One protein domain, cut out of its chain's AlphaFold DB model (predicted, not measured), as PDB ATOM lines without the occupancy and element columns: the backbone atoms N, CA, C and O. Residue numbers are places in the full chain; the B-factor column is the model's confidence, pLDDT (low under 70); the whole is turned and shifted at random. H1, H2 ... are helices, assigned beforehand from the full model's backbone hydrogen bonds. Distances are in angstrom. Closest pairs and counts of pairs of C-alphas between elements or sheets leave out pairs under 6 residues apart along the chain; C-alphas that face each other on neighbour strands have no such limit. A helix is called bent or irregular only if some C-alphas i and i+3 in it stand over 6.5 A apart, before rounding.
ATOM      1  N   LYS A 230      33.391 -28.816 116.880       91.00
ATOM      2  CA  LYS A 230      33.504 -29.933 115.923       91.00
ATOM      3  C   LYS A 230      34.941 -30.398 115.705       91.00
ATOM      4  O   LYS A 230      35.146 -31.518 115.237       91.00
ATOM      5  N   PHE A 231      35.913 -29.550 116.029       93.44
ATOM      6  CA  PHE A 231      37.338 -29.864 115.955       93.44
ATOM      7  C   PHE A 231      37.947 -30.254 117.305       93.44
ATOM      8  O   PHE A 231      39.101 -30.668 117.329       93.44
ATOM      9  N   SER A 232      37.200 -30.188 118.415       90.31
ATOM     10  CA  SER A 232      37.753 -30.373 119.764       90.31
ATOM     11  C   SER A 232      38.419 -31.733 119.957       90.31
ATOM     12  O   SER A 232      39.516 -31.804 120.501       90.31
ATOM     13  N   SER A 233      37.811 -32.816 119.463       91.06
ATOM     14  CA  SER A 233      38.414 -34.154 119.549       91.06
ATOM     15  C   SER A 233      39.680 -34.289 118.703       91.06
ATOM     16  O   SER A 233      40.619 -34.967 119.108       91.06
ATOM     17  N   ILE A 234      39.732 -33.618 117.550       90.94
ATOM     18  CA  ILE A 234      40.893 -33.636 116.655       90.94
ATOM     19  C   ILE A 234      42.048 -32.847 117.289       90.94
ATOM     20  O   ILE A 234      43.162 -33.351 117.373       90.94
ATOM     21  N   ILE A 235      41.762 -31.649 117.813       90.00
ATOM     22  CA  ILE A 235      42.743 -30.767 118.464       90.00
ATOM     23  C   ILE A 235      43.254 -31.366 119.782       90.00
ATOM     24  O   ILE A 235      44.428 -31.201 120.120       90.00
ATOM     25  N   LYS A 236      42.413 -32.092 120.531       89.44
ATOM     26  CA  LYS A 236      42.853 -32.805 121.739       89.44
ATOM     27  C   LYS A 236      43.938 -33.832 121.405       89.44
ATOM     28  O   LYS A 236      44.970 -33.836 122.058       89.44
ATOM     29  N   ASN A 237      43.737 -34.597 120.333       88.25
ATOM     30  CA  ASN A 237      44.667 -35.633 119.877       88.25
ATOM     31  C   ASN A 237      45.926 -35.083 119.169       88.25
ATOM     32  O   ASN A 237      46.824 -35.859 118.838       88.25
ATOM     33  N   TRP A 238      46.004 -33.774 118.902       88.44
ATOM     34  CA  TRP A 238      47.217 -33.141 118.371       88.44
ATOM     35  C   TRP A 238      48.311 -33.113 119.447       88.44
ATOM     36  O   TRP A 238      48.076 -32.625 120.557       88.44
ATOM     37  N   GLY A 239      49.487 -33.642 119.095       79.31
ATOM     38  CA  GLY A 239      50.647 -33.831 119.970       79.31
ATOM     39  C   GLY A 239      50.745 -35.271 120.475       79.31
ATOM     40  O   GLY A 239      51.804 -35.877 120.395       79.31
ATOM     41  N   GLU A 240      49.622 -35.853 120.903       77.56
ATOM     42  CA  GLU A 240      49.576 -37.228 121.424       77.56
ATOM     43  C   GLU A 240      49.521 -38.295 120.321       77.56
ATOM     44  O   GLU A 240      50.141 -39.349 120.442       77.56
ATOM     45  N   LYS A 241      48.745 -38.054 119.253       76.88
ATOM     46  CA  LYS A 241      48.505 -39.039 118.178       76.88
ATOM     47  C   LYS A 241      48.899 -38.553 116.791       76.88
ATOM     48  O   LYS A 241      49.191 -39.370 115.924       76.88
ATOM     49  N   TYR A 242      48.861 -37.242 116.564       82.69
ATOM     50  CA  TYR A 242      49.038 -36.652 115.240       82.69
ATOM     51  C   TYR A 242      49.990 -35.458 115.285       82.69
ATOM     52  O   TYR A 242      49.915 -34.637 116.204       82.69
ATOM     53  N   GLN A 243      50.817 -35.334 114.243       89.06
ATOM     54  CA  GLN A 243      51.539 -34.103 113.912       89.06
ATOM     55  C   GLN A 243      50.569 -33.043 113.366       89.06
ATOM     56  O   GLN A 243      49.421 -33.346 113.015       89.06
ATOM     57  N   ILE A 244      51.009 -31.786 113.303       91.00
ATOM     58  CA  ILE A 244      50.146 -30.657 112.936       91.00
ATOM     59  C   ILE A 244      49.577 -30.784 111.513       91.00
ATOM     60  O   ILE A 244      48.423 -30.427 111.273       91.00
ATOM     61  N   GLU A 245      50.335 -31.361 110.582       91.69
ATOM     62  CA  GLU A 245      49.913 -31.621 109.204       91.69
ATOM     63  C   GLU A 245      48.769 -32.640 109.142       91.69
ATOM     64  O   GLU A 245      47.791 -32.445 108.414       91.69
ATOM     65  N   GLU A 246      48.859 -33.704 109.941       92.88
ATOM     66  CA  GLU A 246      47.825 -34.736 110.030       92.88
ATOM     67  C   GLU A 246      46.580 -34.191 110.745       92.88
ATOM     68  O   GLU A 246      45.455 -34.402 110.292       92.88
ATOM     69  N   CYS A 247      46.754 -33.373 111.787       92.50
ATOM     70  CA  CYS A 247      45.656 -32.640 112.423       92.50
ATOM     71  C   CYS A 247      44.909 -31.748 111.411       92.50
ATOM     72  O   CYS A 247      43.677 -31.786 111.319       92.50
ATOM     73  N   ALA A 248      45.648 -31.003 110.583       94.06
ATOM     74  CA  ALA A 248      45.074 -30.170 109.532       94.06
ATOM     75  C   ALA A 248      44.337 -30.993 108.464       94.06
ATOM     76  O   ALA A 248      43.263 -30.589 108.009       94.06
ATOM     77  N   TYR A 249      44.864 -32.164 108.092       95.56
ATOM     78  CA  TYR A 249      44.180 -33.096 107.197       95.56
ATOM     79  C   TYR A 249      42.854 -33.599 107.788       95.56
ATOM     80  O   TYR A 249      41.826 -33.560 107.107       95.56
ATOM     81  N   GLN A 250      42.836 -33.999 109.061       94.25
ATOM     82  CA  GLN A 250      41.618 -34.454 109.738       94.25
ATOM     83  C   GLN A 250      40.572 -33.335 109.842       94.25
ATOM     84  O   GLN A 250      39.385 -33.573 109.599       94.25
ATOM     85  N   ILE A 251      40.994 -32.102 110.141       94.19
ATOM     86  CA  ILE A 251      40.105 -30.931 110.162       94.19
ATOM     87  C   ILE A 251      39.526 -30.661 108.773       94.19
ATOM     88  O   ILE A 251      38.306 -30.549 108.639       94.19
ATOM     89  N   TRP A 252      40.357 -30.636 107.729       95.44
ATOM     90  CA  TRP A 252      39.898 -30.491 106.344       95.44
ATOM     91  C   TRP A 252      38.875 -31.576 105.970       95.44
ATOM     92  O   TRP A 252      37.783 -31.270 105.479       95.44
ATOM     93  N   LYS A 253      39.162 -32.841 106.297       95.12
ATOM     94  CA  LYS A 253      38.251 -33.970 106.066       95.12
ATOM     95  C   LYS A 253      36.924 -33.785 106.808       95.12
ATOM     96  O   LYS A 253      35.859 -34.050 106.249       95.12
ATOM     97  N   LYS A 254      36.965 -33.270 108.043       94.81
ATOM     98  CA  LYS A 254      35.781 -32.978 108.869       94.81
ATOM     99  C   LYS A 254      34.956 -31.800 108.336       94.81
ATOM    100  O   LYS A 254      33.734 -31.808 108.482       94.81
ATOM    101  N   MET A 255      35.588 -30.814 107.695       92.44
ATOM    102  CA  MET A 255      34.894 -29.707 107.019       92.44
ATOM    103  C   MET A 255      34.077 -30.189 105.807       92.44
ATOM    104  O   MET A 255      33.038 -29.601 105.482       92.44
ATOM    105  N   GLY A 256      34.510 -31.267 105.144       92.19
ATOM    106  CA  GLY A 256      33.756 -31.962 104.099       92.19
ATOM    107  C   GLY A 256      33.294 -31.039 102.966       92.19
ATOM    108  O   GLY A 256      34.074 -30.289 102.386       92.19
ATOM    109  N   ARG A 257      31.990 -31.048 102.643       91.38
ATOM    110  CA  ARG A 257      31.426 -30.216 101.556       91.38
ATOM    111  C   ARG A 257      31.619 -28.711 101.768       91.38
ATOM    112  O   ARG A 257      31.630 -27.970 100.791       91.38
ATOM    113  N   LYS A 258      31.757 -28.243 103.014       90.62
ATOM    114  CA  LYS A 258      31.988 -26.818 103.291       90.62
ATOM    115  C   LYS A 258      33.414 -26.387 102.925       90.62
ATOM    116  O   LYS A 258      33.572 -25.247 102.508       90.62
ATOM    117  N   ALA A 259      34.402 -27.288 102.975       89.62
ATOM    118  CA  ALA A 259      35.755 -27.010 102.479       89.62
ATOM    119  C   ALA A 259      35.753 -26.695 100.975       89.62
ATOM    120  O   ALA A 259      36.402 -25.747 100.551       89.62
ATOM    121  N   LYS A 260      34.921 -27.393 100.184       89.06
ATOM    122  CA  LYS A 260      34.785 -27.168  98.730       89.06
ATOM    123  C   LYS A 260      34.242 -25.786  98.343       89.06
ATOM    124  O   LYS A 260      34.297 -25.422  97.176       89.06
ATOM    125  N   LYS A 261      33.676 -25.026  99.290       89.56
ATOM    126  CA  LYS A 261      33.242 -23.638  99.045       89.56
ATOM    127  C   LYS A 261      34.418 -22.658  99.015       89.56
ATOM    128  O   LYS A 261      34.250 -21.537  98.548       89.56
ATOM    129  N   ILE A 262      35.573 -23.066  99.535       89.38
ATOM    130  CA  ILE A 262      36.810 -22.296  99.503       89.38
ATOM    131  C   ILE A 262      37.504 -22.678  98.196       89.38
ATOM    132  O   ILE A 262      37.936 -23.815  98.033       89.38
ATOM    133  N   LEU A 263      37.535 -21.753  97.239       87.50
ATOM    134  CA  LEU A 263      37.991 -21.998  95.867       87.50
ATOM    135  C   LEU A 263      39.528 -22.020  95.763       87.50
ATOM    136  O   LEU A 263      40.112 -21.244  95.019       87.50
ATOM    137  N   ILE A 264      40.182 -22.900  96.522       88.56
ATOM    138  CA  ILE A 264      41.635 -23.117  96.499       88.56
ATOM    139  C   ILE A 264      41.963 -24.610  96.484       88.56
ATOM    140  O   ILE A 264      41.097 -25.451  96.717       88.56
ATOM    141  N   SER A 265      43.228 -24.946  96.225       89.81
ATOM    142  CA  SER A 265      43.685 -26.335  96.279       89.81
ATOM    143  C   SER A 265      43.627 -26.902  97.702       89.81
ATOM    144  O   SER A 265      43.866 -26.196  98.683       89.81
ATOM    145  N   ASP A 266      43.387 -28.211  97.820       90.62
ATOM    146  CA  ASP A 266      43.352 -28.903  99.118       90.62
ATOM    147  C   ASP A 266      44.672 -28.766  99.890       90.62
ATOM    148  O   ASP A 266      44.698 -28.703 101.120       90.62
ATOM    149  N   TYR A 267      45.795 -28.702  99.173       92.06
ATOM    150  CA  TYR A 267      47.103 -28.439  99.766       92.06
ATOM    151  C   TYR A 267      47.187 -27.029 100.372       92.06
ATOM    152  O   TYR A 267      47.598 -26.892 101.525       92.06
ATOM    153  N   ALA A 268      46.757 -25.999  99.635       90.00
ATOM    154  CA  ALA A 268      46.749 -24.621 100.125       90.00
ATOM    155  C   ALA A 268      45.811 -24.463 101.331       90.00
ATOM    156  O   ALA A 268      46.202 -23.886 102.343       90.00
ATOM    157  N   LEU A 269      44.619 -25.063 101.273       93.12
ATOM    158  CA  LEU A 269      43.664 -25.039 102.378       93.12
ATOM    159  C   LEU A 269      44.227 -25.700 103.643       93.12
ATOM    160  O   LEU A 269      44.098 -25.150 104.735       93.12
ATOM    161  N   ARG A 270      44.902 -26.849 103.515       94.38
ATOM    162  CA  ARG A 270      45.574 -27.490 104.658       94.38
ATOM    163  C   ARG A 270      46.676 -26.614 105.241       94.38
ATOM    164  O   ARG A 270      46.754 -26.508 106.459       94.38
ATOM    165  N   LYS A 271      47.472 -25.930 104.412       94.75
ATOM    166  CA  LYS A 271      48.459 -24.953 104.903       94.75
ATOM    167  C   LYS A 271      47.811 -23.806 105.677       94.75
ATOM    168  O   LYS A 271      48.310 -23.459 106.741       94.75
ATOM    169  N   MET A 272      46.687 -23.267 105.201       93.31
ATOM    170  CA  MET A 272      45.944 -22.235 105.938       93.31
ATOM    171  C   MET A 272      45.457 -22.739 107.301       93.31
ATOM    172  O   MET A 272      45.569 -22.028 108.300       93.31
ATOM    173  N   ILE A 273      44.965 -23.983 107.363       94.69
ATOM    174  CA  ILE A 273      44.568 -24.622 108.626       94.69
ATOM    175  C   ILE A 273      45.773 -24.745 109.563       94.69
ATOM    176  O   ILE A 273      45.668 -24.337 110.714       94.69
ATOM    177  N   VAL A 274      46.913 -25.246 109.076       94.31
ATOM    178  CA  VAL A 274      48.156 -25.347 109.862       94.31
ATOM    179  C   VAL A 274      48.540 -23.988 110.445       94.31
ATOM    180  O   VAL A 274      48.735 -23.891 111.653       94.31
ATOM    181  N   SER A 275      48.595 -22.934 109.626       93.44
ATOM    182  CA  SER A 275      48.927 -21.584 110.098       93.44
ATOM    183  C   SER A 275      47.962 -21.102 111.185       93.44
ATOM    184  O   SER A 275      48.399 -20.624 112.227       93.44
ATOM    185  N   THR A 276      46.659 -21.315 110.989       93.44
ATOM    186  CA  THR A 276      45.620 -20.928 111.961       93.44
ATOM    187  C   THR A 276      45.742 -21.703 113.275       93.44
ATOM    188  O   THR A 276      45.496 -21.162 114.351       93.44
ATOM    189  N   LEU A 277      46.116 -22.985 113.213       91.88
ATOM    190  CA  LEU A 277      46.334 -23.809 114.400       91.88
ATOM    191  C   LEU A 277      47.573 -23.369 115.181       91.88
ATOM    192  O   LEU A 277      47.488 -23.286 116.403       91.88
ATOM    193  N   LYS A 278      48.683 -23.051 114.500       92.06
ATOM    194  CA  LYS A 278      49.892 -22.505 115.145       92.06
ATOM    195  C   LYS A 278      49.605 -21.182 115.848       92.06
ATOM    196  O   LYS A 278      50.065 -20.973 116.961       92.06
ATOM    197  N   GLU A 279      48.805 -20.320 115.224       91.38
ATOM    198  CA  GLU A 279      48.405 -19.038 115.809       91.38
ATOM    199  C   GLU A 279      47.517 -19.217 117.051       91.38
ATOM    200  O   GLU A 279      47.729 -18.558 118.066       91.38
ATOM    201  N   LYS A 280      46.534 -20.126 117.003       89.06
ATOM    202  CA  LYS A 280      45.605 -20.351 118.126       89.06
ATOM    203  C   LYS A 280      46.178 -21.197 119.262       89.06
ATOM    204  O   LYS A 280      45.687 -21.089 120.382       89.06
ATOM    205  N   PHE A 281      47.150 -22.061 118.982       89.12
ATOM    206  CA  PHE A 281      47.732 -22.987 119.954       89.12
ATOM    207  C   PHE A 281      49.262 -23.016 119.827       89.12
ATOM    208  O   PHE A 281      49.829 -24.052 119.463       89.12
ATOM    209  N   PRO A 282      49.946 -21.898 120.130       85.50
ATOM    210  CA  PRO A 282      51.396 -21.807 119.982       85.50
ATOM    211  C   PRO A 282      52.126 -22.858 120.831       85.50
ATOM    212  O   PRO A 282      53.078 -23.473 120.358       85.50
ATOM    213  N   GLU A 283      51.609 -23.157 122.025       83.69
ATOM    214  CA  GLU A 283      52.178 -24.129 122.971       83.69
ATOM    215  C   GLU A 283      52.194 -25.575 122.453       83.69
ATOM    216  O   GLU A 283      53.033 -26.366 122.866       83.69
ATOM    217  N   LYS A 284      51.292 -25.929 121.528       78.00
ATOM    218  CA  LYS A 284      51.262 -27.256 120.885       78.00
ATOM    219  C   LYS A 284      52.116 -27.335 119.616       78.00
ATOM    220  O   LYS A 284      52.176 -28.389 118.983       78.00
ATOM    221  N   SER A 285      52.681 -26.206 119.190       66.69
ATOM    222  CA  SER A 285      53.432 -26.073 117.938       66.69
ATOM    223  C   SER A 285      54.943 -25.914 118.120       66.69
ATOM    224  O   SER A 285      55.647 -25.880 117.109       66.69
TER     225      SER A 285
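Overview. This is residues 230 to 285 of the 286 residues of an uncharacterized protein of Candidatus Lokiarchaeota archaeon (UniProt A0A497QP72). Two helices, H2 and H3, cross steeply, H3 running back after a tight link; H2 is kinked, and the short H1 packs on its residues 247 to 251. The printed part has 56 residues with three named helices, H1, H2, H3 in chain order, no named strand, and the class all helix. It is compact, with a radius of gyration of the C-alphas of 10.9 A, spanning 31 by 18 by 15 A.

Along the chain. Find C-alpha 244 at (50.146, -30.657, 112.936); from there H2, residues 244 to 261, runs 23.0 A. It is irregular, C-alphas 254 and 257 being 8.9 A apart, with a kink of 88 degrees near residue 255. H3, residues 266 to 280, runs 21.0 A to C-alpha 280 at (45.605, -20.351, 118.126). H1, residues 232 to 236, spans 6.0 A.

Arrangement. With residues 244 to 252 alone, H2 touches H3, opposite ways at a steep tilt of 61 degrees; the closest C-alphas, of Ala 248 and Arg 270, are 5.6 A apart. With residues 247 to 251 alone, H2 touches H1, closest at the C-alphas of Cys 247 and Ile 234, 6.4 A. H1 and H3 are apart. Every O i to N i+4 pair is within hydrogen-bond range in H1 and H3, and 9 of 14 in H2.

Size, cuts and confidence. The farthest C-alphas, of Glu 240 and Leu 263, are 31.9 A apart. The printed part has no cut and no long link; pLDDT is under 70 at residue 285.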